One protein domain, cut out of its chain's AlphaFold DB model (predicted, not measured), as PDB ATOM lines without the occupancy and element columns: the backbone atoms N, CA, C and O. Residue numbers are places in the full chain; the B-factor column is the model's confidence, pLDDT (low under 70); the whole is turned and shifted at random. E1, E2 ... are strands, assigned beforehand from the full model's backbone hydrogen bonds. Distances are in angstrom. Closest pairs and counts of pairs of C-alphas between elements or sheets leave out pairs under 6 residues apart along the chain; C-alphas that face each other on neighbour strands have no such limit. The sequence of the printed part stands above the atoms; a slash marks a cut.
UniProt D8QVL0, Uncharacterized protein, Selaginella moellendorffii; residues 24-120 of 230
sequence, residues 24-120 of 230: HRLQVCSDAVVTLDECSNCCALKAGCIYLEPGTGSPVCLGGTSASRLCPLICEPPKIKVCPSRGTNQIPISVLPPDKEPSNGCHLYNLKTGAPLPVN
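Overview. This is residues 24 to 120 of the 230 residues of an uncharacterized protein of Selaginella moellendorffii (UniProt D8QVL0). With little regular structure, two small antiparallel sheets follow each other along an elongated body: E2-E5-E3-E4 near the middle, E6-E1-E7 toward one end. The uncut printed part has 97 residues, 31 of them in seven named strands, E1 to E7 in chain order, with no named helix: all strand. It is compact, with a radius of gyration of the C-alphas of 13.6 A, and spans 45 by 26 by 16 A.

Along the chain. E2 is residues 32 to 37; E5, 79 to 84, 16.0 A long; E3, 50 to 52; E4, 59 to 62. E1, 25 to 28, begins at C-alpha 25, (16.227, -41.691, 31.413); E6 is 93 to 96; E7, 107 to 110, ends at C-alpha 110, (19.758, -38.218, 29.923).

Arrangement. N 35 of E2 and O 81 of E5 are within hydrogen-bond range at 2.9 A. E3 and E4 form a hairpin. E1 and E2 meet only through their link.

Size, cuts and confidence. Links E2 to E3 and E4 to E5 are long. Confidence is low at residues 61 to 73, among others.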
ATOM      1  N   HIS A  24      14.151 -38.694  34.430       67.06
ATOM      2  CA  HIS A  24      13.700 -39.670  33.456       67.06
ATOM      3  C   HIS A  24      14.850 -39.939  32.485       67.06
ATOM      4  O   HIS A  24      15.526 -39.020  32.012       67.06
ATOM      5  N   ARG A  25      15.122 -41.222  32.252       81.44
ATOM      6  CA  ARG A  25      16.227 -41.691  31.413       81.44
ATOM      7  C   ARG A  25      15.646 -42.187  30.098       81.44
ATOM      8  O   ARG A  25      14.627 -42.866  30.096       81.44
ATOM      9  N   LEU A  26      16.275 -41.872  28.978       84.00
ATOM     10  CA  LEU A  26      15.932 -42.448  27.684       84.00
ATOM     11  C   LEU A  26      16.710 -43.749  27.496       84.00
ATOM     12  O   LEU A  26      17.934 -43.732  27.505       84.00
ATOM     13  N   GLN A  27      16.026 -44.862  27.286       85.44
ATOM     14  CA  GLN A  27      16.627 -46.098  26.802       85.44
ATOM     15  C   GLN A  27      16.511 -46.156  25.281       85.44
ATOM     16  O   GLN A  27      15.435 -45.911  24.733       85.44
ATOM     17  N   VAL A  28      17.598 -46.529  24.606       81.31
ATOM     18  CA  VAL A  28      17.635 -46.736  23.154       81.31
ATOM     19  C   VAL A  28      18.278 -48.086  22.841       81.31
ATOM     20  O   VAL A  28      19.401 -48.353  23.262       81.31
ATOM     21  N   CYS A  29      17.562 -48.950  22.119       73.75
ATOM     22  CA  CYS A  29      17.927 -50.352  21.874       73.75
ATOM     23  C   CYS A  29      18.353 -50.616  20.425       73.75
ATOM     24  O   CYS A  29      17.818 -51.497  19.752       73.75
ATOM     25  N   SER A  30      19.275 -49.807  19.914       68.81
ATOM     26  CA  SER A  30      19.862 -49.963  18.580       68.81
ATOM     27  C   SER A  30      21.083 -49.059  18.446       68.81
ATOM     28  O   SER A  30      21.210 -48.109  19.219       68.81
ATOM     29  N   ASP A  31      21.893 -49.265  17.407       66.06
ATOM     30  CA  ASP A  31      22.903 -48.293  16.981       66.06
ATOM     31  C   ASP A  31      22.207 -46.992  16.548       66.06
ATOM     32  O   ASP A  31      21.853 -46.805  15.380       66.06
ATOM     33  N   ALA A  32      21.995 -46.073  17.482       71.12
ATOM     34  CA  ALA A  32      21.355 -44.789  17.251       71.12
ATOM     35  C   ALA A  32      22.185 -43.663  17.864       71.12
ATOM     36  O   ALA A  32      22.813 -43.808  18.910       71.12
ATOM     37  N   VAL A  33      22.168 -42.527  17.185       75.50
ATOM     38  CA  VAL A  33      22.813 -41.300  17.625       75.50
ATOM     39  C   VAL A  33      21.783 -40.475  18.380       75.50
ATOM     40  O   VAL A  33      20.755 -40.110  17.805       75.50
ATOM     41  N   VAL A  34      22.071 -40.185  19.648       78.69
ATOM     42  CA  VAL A  34      21.256 -39.315  20.501       78.69
ATOM     43  C   VAL A  34      21.999 -38.003  20.710       78.69
ATOM     44  O   VAL A  34      23.146 -37.997  21.149       78.69
ATOM     45  N   THR A  35      21.355 -36.892  20.374       79.06
ATOM     46  CA  THR A  35      21.924 -35.541  20.494       79.06
ATOM     47  C   THR A  35      20.867 -34.555  20.973       79.06
ATOM     48  O   THR A  35      19.686 -34.744  20.681       79.06
ATOM     49  N   LEU A  36      21.282 -33.473  21.630       80.56
ATOM     50  CA  LEU A  36      20.429 -32.307  21.842       80.56
ATOM     51  C   LEU A  36      20.463 -31.416  20.595       80.56
ATOM     52  O   LEU A  36      21.533 -31.040  20.125       80.56
ATOM     53  N   ASP A  37      19.294 -31.108  20.052       79.25
ATOM     54  CA  ASP A  37      19.119 -30.161  18.958       79.25
ATOM     55  C   ASP A  37      18.603 -28.842  19.548       79.25
ATOM     56  O   ASP A  37      17.434 -28.747  19.925       79.25
ATOM     57  N   GLU A  38      19.497 -27.864  19.721       77.62
ATOM     58  CA  GLU A  38      19.239 -26.640  20.499       77.62
ATOM     59  C   GLU A  38      18.359 -25.616  19.776       77.62
ATOM     60  O   GLU A  38      17.642 -24.851  20.416       77.62
ATOM     61  N   CYS A  39      18.399 -25.605  18.445       75.06
ATOM     62  CA  CYS A  39      17.571 -24.737  17.621       75.06
ATOM     63  C   CYS A  39      17.161 -25.494  16.361       75.06
ATOM     64  O   CYS A  39      17.897 -25.574  15.376       75.06
ATOM     65  N   SER A  40      15.946 -26.034  16.388       72.25
ATOM     66  CA  SER A  40      15.370 -26.722  15.239       72.25
ATOM     67  C   SER A  40      13.861 -26.550  15.185       72.25
ATOM     68  O   SER A  40      13.183 -26.614  16.204       72.25
ATOM     69  N   ASN A  41      13.333 -26.350  13.981       76.06
ATOM     70  CA  ASN A  41      11.899 -26.306  13.703       76.06
ATOM     71  C   ASN A  41      11.463 -27.665  13.156       76.06
ATOM     72  O   ASN A  41      12.128 -28.189  12.260       76.06
ATOM     73  N   CYS A  42      10.327 -28.185  13.622       75.75
ATOM     74  CA  CYS A  42       9.685 -29.409  13.134       75.75
ATOM     75  C   CYS A  42       9.607 -29.560  11.607       75.75
ATOM     76  O   CYS A  42       9.759 -30.662  11.080       75.75
ATOM     77  N   CYS A  43       9.455 -28.449  10.891       73.50
ATOM     78  CA  CYS A  43       9.445 -28.402   9.430       73.50
ATOM     79  C   CYS A  43      10.809 -28.743   8.791       73.50
ATOM     80  O   CYS A  43      10.856 -29.356   7.727       73.50
ATOM     81  N   ALA A  44      11.920 -28.377   9.438       71.62
ATOM     82  CA  ALA A  44      13.286 -28.552   8.932       71.62
ATOM     83  C   ALA A  44      13.997 -29.789   9.514       71.62
ATOM     84  O   ALA A  44      15.204 -29.971   9.332       71.62
ATOM     85  N   LEU A  45      13.268 -30.636  10.243       76.81
ATOM     86  CA  LEU A  45      13.841 -31.793  10.915       76.81
ATOM     87  C   LEU A  45      14.235 -32.899   9.940       76.81
ATOM     88  O   LEU A  45      13.601 -33.135   8.910       76.81
ATOM     89  N   LYS A  46      15.290 -33.625  10.311       74.50
ATOM     90  CA  LYS A  46      15.842 -34.715   9.513       74.50
ATOM     91  C   LYS A  46      14.852 -35.874   9.474       74.50
ATOM     92  O   LYS A  46      14.489 -36.425  10.513       74.50
ATOM     93  N   ALA A  47      14.462 -36.262   8.263       73.62
ATOM     94  CA  ALA A  47      13.600 -37.414   8.046       73.62
ATOM     95  C   ALA A  47      14.214 -38.698   8.627       73.62
ATOM     96  O   ALA A  47      15.425 -38.915   8.535       73.62
ATOM     97  N   GLY A  48      13.367 -39.535   9.229       74.81
ATOM     98  CA  GLY A  48      13.777 -40.804   9.841       74.81
ATOM     99  C   GLY A  48      14.394 -40.685  11.238       74.81
ATOM    100  O   GLY A  48      14.739 -41.707  11.823       74.81
ATOM    101  N   CYS A  49      14.521 -39.476  11.793       79.38
ATOM    102  CA  CYS A  49      14.873 -39.277  13.198       79.38
ATOM    103  C   CYS A  49      13.620 -39.043  14.053       79.38
ATOM    104  O   CYS A  49      12.633 -38.455  13.599       79.38
ATOM    105  N   ILE A  50      13.689 -39.476  15.309       83.38
ATOM    106  CA  ILE A  50      12.679 -39.231  16.336       83.38
ATOM    107  C   ILE A  50      13.108 -38.005  17.140       83.38
ATOM    108  O   ILE A  50      14.274 -37.900  17.525       83.38
ATOM    109  N   TYR A  51      12.175 -37.093  17.403       83.50
ATOM    110  CA  TYR A  51      12.424 -35.892  18.192       83.50
ATOM    111  C   TYR A  51      11.533 -35.880  19.422       83.50
ATOM    112  O   TYR A  51      10.309 -35.951  19.303       83.50
ATOM    113  N   LEU A  52      12.157 -35.792  20.591       85.94
ATOM    114  CA  LEU A  52      11.495 -35.847  21.887       85.94
ATOM    115  C   LEU A  52      11.656 -34.520  22.628       85.94
ATOM    116  O   LEU A  52      12.687 -33.856  22.515       85.94
ATOM    117  N   GLU A  53      10.650 -34.153  23.407       86.06
ATOM    118  CA  GLU A  53      10.732 -33.034  24.336       86.06
ATOM    119  C   GLU A  53      11.730 -33.353  25.467       86.06
ATOM    120  O   GLU A  53      11.636 -34.422  26.091       86.06
ATOM    121  N   PRO A  54      12.682 -32.446  25.756       83.69
ATOM    122  CA  PRO A  54      13.608 -32.615  26.859       83.69
ATOM    123  C   PRO A  54      12.886 -32.764  28.203       83.69
ATOM    124  O   PRO A  54      12.010 -31.983  28.558       83.69
ATOM    125  N   GLY A  55      13.275 -33.769  28.982       79.19
ATOM    126  CA  GLY A  55      12.753 -34.031  30.326       79.19
ATOM    127  C   GLY A  55      11.481 -34.881  30.384       79.19
ATOM    128  O   GLY A  55      11.346 -35.644  31.338       79.19
ATOM    129  N   THR A  56      10.598 -34.821  29.380       81.44
ATOM    130  CA  THR A  56       9.385 -35.667  29.318       81.44
ATOM    131  C   THR A  56       9.584 -36.894  28.433       81.44
ATOM    132  O   THR A  56       9.050 -37.965  28.719       81.44
ATOM    133  N   GLY A  57      10.374 -36.761  27.361       80.62
ATOM    134  CA  GLY A  57      10.536 -37.802  26.349       80.62
ATOM    135  C   GLY A  57       9.309 -37.997  25.467       80.62
ATOM    136  O   GLY A  57       9.248 -38.974  24.724       80.62
ATOM    137  N   SER A  58       8.343 -37.077  25.534       82.81
ATOM    138  CA  SER A  58       7.181 -37.071  24.654       82.81
ATOM    139  C   SER A  58       7.627 -36.785  23.219       82.81
ATOM    140  O   SER A  58       8.403 -35.848  23.008       82.81
ATOM    141  N   PRO A  59       7.169 -37.548  22.212       80.38
ATOM    142  CA  PRO A  59       7.477 -37.244  20.824       80.38
ATOM    143  C   PRO A  59       6.850 -35.900  20.453       80.38
ATOM    144  O   PRO A  59       5.632 -35.747  20.492       80.38
ATOM    145  N   VAL A  60       7.687 -34.930  20.091       76.75
ATOM    146  CA  VAL A  60       7.223 -33.601  19.670       76.75
ATOM    147  C   VAL A  60       6.940 -33.578  18.184       76.75
ATOM    148  O   VAL A  60       5.915 -33.051  17.767       76.75
ATOM    149  N   CYS A  61       7.821 -34.188  17.387       67.94
ATOM    150  CA  CYS A  61       7.746 -34.164  15.935       67.94
ATOM    151  C   CYS A  61       8.337 -35.437  15.324       67.94
ATOM    152  O   CYS A  61       9.364 -35.952  15.773       67.94
ATOM    153  N   LEU A  62       7.702 -35.930  14.264       63.03
ATOM    154  CA  LEU A  62       8.288 -36.933  13.380       63.03
ATOM    155  C   LEU A  62       9.029 -36.179  12.279       63.03
ATOM    156  O   LEU A  62       8.434 -35.357  11.583       63.03
ATOM    157  N   GLY A  63      10.336 -36.410  12.150       57.78
ATOM    158  CA  GLY A  63      11.123 -35.744  11.122       57.78
ATOM    159  C   GLY A  63      10.569 -36.056   9.732       57.78
ATOM    160  O   GLY A  63      10.474 -37.223   9.350       57.78
ATOM    161  N   GLY A  64      10.250 -35.010   8.972       55.66
ATOM    162  CA  GLY A  64       9.904 -35.106   7.561       55.66
ATOM    163  C   GLY A  64       8.417 -34.968   7.254       55.66
ATOM    164  O   GLY A  64       7.715 -35.958   7.083       55.66
ATOM    165  N   THR A  65       7.993 -33.739   6.970       47.66
ATOM    166  CA  THR A  65       7.004 -33.514   5.911       47.66
ATOM    167  C   THR A  65       7.405 -32.304   5.077       47.66
ATOM    168  O   THR A  65       7.353 -31.171   5.545       47.66
ATOM    169  N   SER A  66       7.725 -32.583   3.812       44.84
ATOM    170  CA  SER A  66       7.850 -31.676   2.662       44.84
ATOM    171  C   SER A  66       9.156 -30.877   2.493       44.84
ATOM    172  O   SER A  66       9.340 -29.800   3.041       44.84
ATOM    173  N   ALA A  67       9.996 -31.341   1.557       48.25
ATOM    174  CA  ALA A  67      11.098 -30.584   0.941       48.25
ATOM    175  C   ALA A  67      10.630 -29.372   0.095       48.25
ATOM    176  O   ALA A  67      11.420 -28.762  -0.618       48.25
ATOM    177  N   SER A  68       9.334 -29.050   0.126       50.66
ATOM    178  CA  SER A  68       8.665 -28.128  -0.794       50.66
ATOM    179  C   SER A  68       8.043 -26.902  -0.116       50.66
ATOM    180  O   SER A  68       7.382 -26.116  -0.790       50.66
ATOM    181  N   ARG A  69       8.241 -26.702   1.194       54.97
ATOM    182  CA  ARG A  69       7.841 -25.468   1.891       54.97
ATOM    183  C   ARG A  69       9.057 -24.808   2.530       54.97
ATOM    184  O   ARG A  69       9.829 -25.459   3.221       54.97
ATOM    185  N   LEU A  70       9.208 -23.506   2.292       59.47
ATOM    186  CA  LEU A  70      10.141 -22.650   3.023       59.47
ATOM    187  C   LEU A  70       9.784 -22.723   4.513       59.47
ATOM    188  O   LEU A  70       8.783 -22.151   4.942       59.47
ATOM    189  N   CYS A  71      10.568 -23.469   5.288       65.44
ATOM    190  CA  CYS A  71      10.403 -23.506   6.731       65.44
ATOM    191  C   CYS A  71      10.859 -22.161   7.309       65.44
ATOM    192  O   CYS A  71      11.973 -21.724   7.006       65.44
ATOM    193  N   PRO A  72      10.040 -21.488   8.131       65.12
ATOM    194  CA  PRO A  72      10.482 -20.277   8.799       65.12
ATOM    195  C   PRO A  72      11.654 -20.608   9.735       65.12
ATOM    196  O   PRO A  72      11.612 -21.607  10.458       65.12
ATOM    197  N   LEU A  73      12.683 -19.754   9.721       63.75
ATOM    198  CA  LEU A  73      13.893 -19.828  10.559       63.75
ATOM    199  C   LEU A  73      13.602 -19.454  12.026       63.75
ATOM    200  O   LEU A  73      14.330 -18.684  12.645       63.75
ATOM    201  N   ILE A  74      12.497 -19.950  12.574       73.12
ATOM    202  CA  ILE A  74      12.139 -19.746  13.975       73.12
ATOM    203  C   ILE A  74      12.787 -20.877  14.770       73.12
ATOM    204  O   ILE A  74      12.491 -22.048  14.528       73.12
ATOM    205  N   CYS A  75      13.676 -20.526  15.703       72.94
ATOM    206  CA  CYS A  75      14.179 -21.477  16.688       72.94
ATOM    207  C   CYS A  75      13.038 -21.837  17.640       72.94
ATOM    208  O   CYS A  75      12.571 -21.000  18.412       72.94
ATOM    209  N   GLU A  76      12.584 -23.082  17.577       81.06
ATOM    210  CA  GLU A  76      11.726 -23.650  18.612       81.06
ATOM    211  C   GLU A  76      12.577 -24.159  19.786       81.06
ATOM    212  O   GLU A  76      13.789 -24.337  19.623       81.06
ATOM    213  N   PRO A  77      11.954 -24.441  20.948       80.50
ATOM    214  CA  PRO A  77      12.634 -25.044  22.088       80.50
ATOM    215  C   PRO A  77      13.434 -26.307  21.721       80.50
ATOM    216  O   PRO A  77      13.064 -27.013  20.765       80.50
ATOM    217  N   PRO A  78      14.503 -26.596  22.491       81.25
ATOM    218  CA  PRO A  78      15.421 -27.693  22.222       81.25
ATOM    219  C   PRO A  78      14.711 -29.046  22.209       81.25
ATOM    220  O   PRO A  78      13.689 -29.237  22.868       81.25
ATOM    221  N   LYS A  79      15.268 -30.000  21.460       85.50
ATOM    222  CA  LYS A  79      14.692 -31.340  21.270       85.50
ATOM    223  C   LYS A  79      15.764 -32.410  21.424       85.50
ATOM    224  O   LYS A  79      16.875 -32.253  20.923       85.50
ATOM    225  N   ILE A  80      15.435 -33.534  22.054       85.19
ATOM    226  CA  ILE A  80      16.282 -34.729  22.009       85.19
ATOM    227  C   ILE A  80      16.064 -35.403  20.663       85.19
ATOM    228  O   ILE A  80      14.974 -35.885  20.361       85.19
ATOM    229  N   LYS A  81      17.108 -35.438  19.850       86.31
ATOM    230  CA  LYS A  81      17.112 -36.036  18.521       86.31
ATOM    231  C   LYS A  81      17.727 -37.423  18.591       86.31
ATOM    232  O   LYS A  81      18.886 -37.563  18.968       86.31
ATOM    233  N   VAL A  82      16.964 -38.426  18.172       84.25
ATOM    234  CA  VAL A  82      17.385 -39.824  18.085       84.25
ATOM    235  C   VAL A  82      17.347 -40.250  16.623       84.25
ATOM    236  O   VAL A  82      16.281 -40.339  16.019       84.25
ATOM    237  N   CYS A  83      18.511 -40.495  16.032       78.25
ATOM    238  CA  CYS A  83      18.637 -40.885  14.630       78.25
ATOM    239  C   CYS A  83      19.219 -42.296  14.503       78.25
ATOM    240  O   CYS A  83      20.163 -42.620  15.221       78.25
ATOM    241  N   PRO A  84      18.744 -43.119  13.557       73.06
ATOM    242  CA  PRO A  84      19.303 -44.443  13.351       73.06
ATOM    243  C   PRO A  84      20.680 -44.310  12.692       73.06
ATOM    244  O   PRO A  84      20.869 -43.503  11.778       73.06
ATOM    245  N   SER A  85      21.649 -45.116  13.122       64.88
ATOM    246  CA  SER A  85      22.996 -45.102  12.531       64.88
ATOM    247  C   SER A  85      23.048 -45.834  11.186       64.88
ATOM    248  O   SER A  85      23.959 -45.597  10.396       64.88
ATOM    249  N   ARG A  86      22.079 -46.719  10.899       58.34
ATOM    250  CA  ARG A  86      22.061 -47.574   9.700       58.34
ATOM    251  C   ARG A  86      20.669 -47.727   9.090       58.34
ATOM    252  O   ARG A  86      20.080 -48.778   9.257       58.34
ATOM    253  N   GLY A  87      20.146 -46.729   8.374       50.31
ATOM    254  CA  GLY A  87      18.994 -46.871   7.449       50.31
ATOM    255  C   GLY A  87      17.702 -47.532   7.977       50.31
ATOM    256  O   GLY A  87      16.777 -47.760   7.203       50.31
ATOM    257  N   THR A  88      17.628 -47.865   9.263       55.12
ATOM    258  CA  THR A  88      16.536 -48.577   9.902       55.12
ATOM    259  C   THR A  88      15.550 -47.553  10.422       55.12
ATOM    260  O   THR A  88      15.882 -46.714  11.250       55.12
ATOM    261  N   ASN A  89      14.305 -47.641   9.963       54.31
ATOM    262  CA  ASN A  89      13.246 -46.715  10.372       54.31
ATOM    263  C   ASN A  89      12.646 -47.049  11.750       54.31
ATOM    264  O   ASN A  89      11.696 -46.399  12.175       54.31
ATOM    265  N   GLN A  90      13.161 -48.072  12.439       61.50
ATOM    266  CA  GLN A  90      12.692 -48.487  13.758       61.50
ATOM    267  C   GLN A  90      13.847 -48.441  14.752       61.50
ATOM    268  O   GLN A  90      14.778 -49.240  14.688       61.50
ATOM    269  N   ILE A  91      13.757 -47.479  15.665       70.75
ATOM    270  CA  ILE A  91      14.632 -47.339  16.825       70.75
ATOM    271  C   ILE A  91      13.754 -47.658  18.034       70.75
ATOM    272  O   ILE A  91      12.859 -46.865  18.340       70.75
ATOM    273  N   PRO A  92      13.945 -48.799  18.714       78.25
ATOM    274  CA  PRO A  92      13.198 -49.075  19.927       78.25
ATOM    275  C   PRO A  92      13.692 -48.113  21.009       78.25
ATOM    276  O   PRO A  92      14.838 -48.208  21.455       78.25
ATOM    277  N   ILE A  93      12.831 -47.171  21.394       82.31
ATOM    278  CA  ILE A  93      13.082 -46.215  22.471       82.31
ATOM    279  C   ILE A  93      12.053 -46.387  23.582       82.31
ATOM    280  O   ILE A  93      10.887 -46.693  23.326       82.31
ATOM    281  N   SER A  94      12.470 -46.161  24.821       83.19
ATOM    282  CA  SER A  94      11.568 -46.109  25.967       83.19
ATOM    283  C   SER A  94      12.062 -45.104  26.996       83.19
ATOM    284  O   SER A  94      13.259 -44.968  27.231       83.19
ATOM    285  N   VAL A  95      11.133 -44.390  27.630       83.88
ATOM    286  CA  VAL A  95      11.451 -43.580  28.809       83.88
ATOM    287  C   VAL A  95      11.431 -44.499  30.023       83.88
ATOM    288  O   VAL A  95      10.436 -45.173  30.298       83.88
ATOM    289  N   LEU A  96      12.546 -44.553  30.736       78.19
ATOM    290  CA  LEU A  96      12.714 -45.331  31.947       78.19
ATOM    291  C   LEU A  96      12.587 -44.446  33.189       78.19
ATOM    292  O   LEU A  96      13.156 -43.346  33.241       78.19
ATOM    293  N   PRO A  97      11.907 -44.950  34.232       74.75
ATOM    294  CA  PRO A  97      12.067 -44.444  35.587       74.75
ATOM    295  C   PRO A  97      13.538 -44.534  36.038       74.75
ATOM    296  O   PRO A  97      14.247 -45.439  35.592       74.75
ATOM    297  N   PRO A  98      13.995 -43.650  36.943       66.12
ATOM    298  CA  PRO A  98      15.384 -43.623  37.412       66.12
ATOM    299  C   PRO A  98      15.853 -44.957  38.020       66.12
ATOM    300  O   PRO A  98      17.003 -45.343  37.808       66.12
ATOM    301  N   ASP A  99      14.952 -45.684  38.685       68.44
ATOM    302  CA  ASP A  99      15.254 -46.933  39.401       68.44
ATOM    303  C   ASP A  99      15.183 -48.190  38.520       68.44
ATOM    304  O   ASP A  99      15.426 -49.301  38.992       68.44
ATOM    305  N   LYS A 100      14.819 -48.048  37.239       71.00
ATOM    306  CA  LYS A 100      14.669 -49.186  36.332       71.00
ATOM    307  C   LYS A 100      15.944 -49.398  35.523       71.00
ATOM    308  O   LYS A 100      16.412 -48.495  34.831       71.00
ATOM    309  N   GLU A 101      16.476 -50.614  35.578       72.81
ATOM    310  CA  GLU A 101      17.624 -51.009  34.762       72.81
ATOM    311  C   GLU A 101      17.273 -51.051  33.265       72.81
ATOM    312  O   GLU A 101      16.135 -51.376  32.897       72.81
ATOM    313  N   PRO A 102      18.236 -50.718  32.384       73.00
ATOM    314  CA  PRO A 102      18.031 -50.818  30.952       73.00
ATOM    315  C   PRO A 102      17.905 -52.276  30.522       73.00
ATOM    316  O   PRO A 102      18.527 -53.175  31.084       73.00
ATOM    317  N   SER A 103      17.126 -52.515  29.471       74.50
ATOM    318  CA  SER A 103      17.083 -53.836  28.843       74.50
ATOM    319  C   SER A 103      18.445 -54.206  28.236       74.50
ATOM    320  O   SER A 103      19.177 -53.339  27.756       74.50
ATOM    321  N   ASN A 104      18.773 -55.501  28.231       67.62
ATOM    322  CA  ASN A 104      20.018 -56.007  27.646       67.62
ATOM    323  C   ASN A 104      20.192 -55.538  26.193       67.62
ATOM    324  O   ASN A 104      19.288 -55.693  25.375       67.62
ATOM    325  N   GLY A 105      21.374 -55.001  25.876       64.00
ATOM    326  CA  GLY A 105      21.689 -54.481  24.540       64.00
ATOM    327  C   GLY A 105      21.171 -53.066  24.260       64.00
ATOM    328  O   GLY A 105      21.215 -52.633  23.111       64.00
ATOM    329  N   CYS A 106      20.694 -52.342  25.278       70.69
ATOM    330  CA  CYS A 106      20.247 -50.958  25.156       70.69
ATOM    331  C   CYS A 106      21.157 -49.989  25.921       70.69
ATOM    332  O   CYS A 106      21.758 -50.336  26.938       70.69
ATOM    333  N   HIS A 107      21.209 -48.747  25.450       76.00
ATOM    334  CA  HIS A 107      21.975 -47.664  26.061       76.00
ATOM    335  C   HIS A 107      21.046 -46.662  26.743       76.00
ATOM    336  O   HIS A 107      19.927 -46.430  26.282       76.00
ATOM    337  N   LEU A 108      21.514 -46.076  27.846       78.19
ATOM    338  CA  LEU A 108      20.797 -45.034  28.574       78.19
ATOM    339  C   LEU A 108      21.297 -43.656  28.169       78.19
ATOM    340  O   LEU A 108      22.492 -43.463  27.977       78.19
ATOM    341  N   TYR A 109      20.390 -42.689  28.129       77.44
ATOM    342  CA  TYR A 109      20.679 -41.285  27.888       77.44
ATOM    343  C   TYR A 109      19.871 -40.407  28.838       77.44
ATOM    344  O   TYR A 109      18.782 -40.756  29.290       77.44
ATOM    345  N   ASN A 110      20.416 -39.247  29.158       79.19
ATOM    346  CA  ASN A 110      19.758 -38.218  29.923       79.19
ATOM    347  C   ASN A 110      18.691 -37.579  29.035       79.19
ATOM    348  O   ASN A 110      18.993 -37.040  27.975       79.19
ATOM    349  N   LEU A 111      17.436 -37.628  29.472       81.12
ATOM    350  CA  LEU A 111      16.314 -37.149  28.674       81.12
ATOM    351  C   LEU A 111      16.255 -35.616  28.575       81.12
ATOM    352  O   LEU A 111      15.479 -35.106  27.781       81.12
ATOM    353  N   LYS A 112      17.055 -34.870  29.349       80.69
ATOM    354  CA  LYS A 112      17.183 -33.406  29.244       80.69
ATOM    355  C   LYS A 112      18.301 -32.987  28.293       80.69
ATOM    356  O   LYS A 112      18.121 -32.053  27.525       80.69
ATOM    357  N   THR A 113      19.447 -33.664  28.346       73.38
ATOM    358  CA  THR A 113      20.659 -33.243  27.616       73.38
ATOM    359  C   THR A 113      21.009 -34.131  26.426       73.38
ATOM    360  O   THR A 113      21.897 -33.798  25.651       73.38
ATOM    361  N   GLY A 114      20.363 -35.290  26.284       71.88
ATOM    362  CA  GLY A 114      20.678 -36.289  25.261       71.88
ATOM    363  C   GLY A 114      22.006 -37.009  25.503       71.88
ATOM    364  O   GLY A 114      22.394 -37.859  24.708       71.88
ATOM    365  N   ALA A 115      22.707 -36.693  26.593       71.38
ATOM    366  CA  ALA A 115      23.990 -37.287  26.921       71.38
ATOM    367  C   ALA A 115      23.829 -38.731  27.403       71.38
ATOM    368  O   ALA A 115      22.942 -38.986  28.216       71.38
ATOM    369  N   PRO A 116      24.681 -39.679  26.992       69.50
ATOM    370  CA  PRO A 116      24.600 -41.030  27.516       69.50
ATOM    371  C   PRO A 116      24.884 -41.080  29.012       69.50
ATOM    372  O   PRO A 116      25.723 -40.356  29.558       69.50
ATOM    373  N   LEU A 117      24.138 -41.961  29.662       68.50
ATOM    374  CA  LEU A 117      24.245 -42.272  31.070       68.50
ATOM    375  C   LEU A 117      24.945 -43.619  31.233       68.50
ATOM    376  O   LEU A 117      24.749 -44.524  30.413       68.50
ATOM    377  N   PRO A 118      25.718 -43.791  32.314       61.31
ATOM    378  CA  PRO A 118      26.246 -45.096  32.658       61.31
ATOM    379  C   PRO A 118      25.097 -46.092  32.823       61.31
ATOM    380  O   PRO A 118      24.169 -45.875  33.605       61.31
ATOM    381  N   VAL A 119      25.176 -47.207  32.100       57.59
ATOM    382  CA  VAL A 119      24.409 -48.400  32.448       57.59
ATOM    383  C   VAL A 119      25.001 -48.905  33.760       57.59
ATOM    384  O   VAL A 119      26.202 -49.166  33.830       57.59
ATOM    385  N   ASN A 120      24.197 -48.983  34.821       52.22
ATOM    386  CA  ASN A 120      24.608 -49.699  36.025       52.22
ATOM    387  C   ASN A 120      24.837 -51.162  35.611       52.22
ATOM    388  O   ASN A 120      23.882 -51.879  35.345       52.22
TER     389      ASN A 120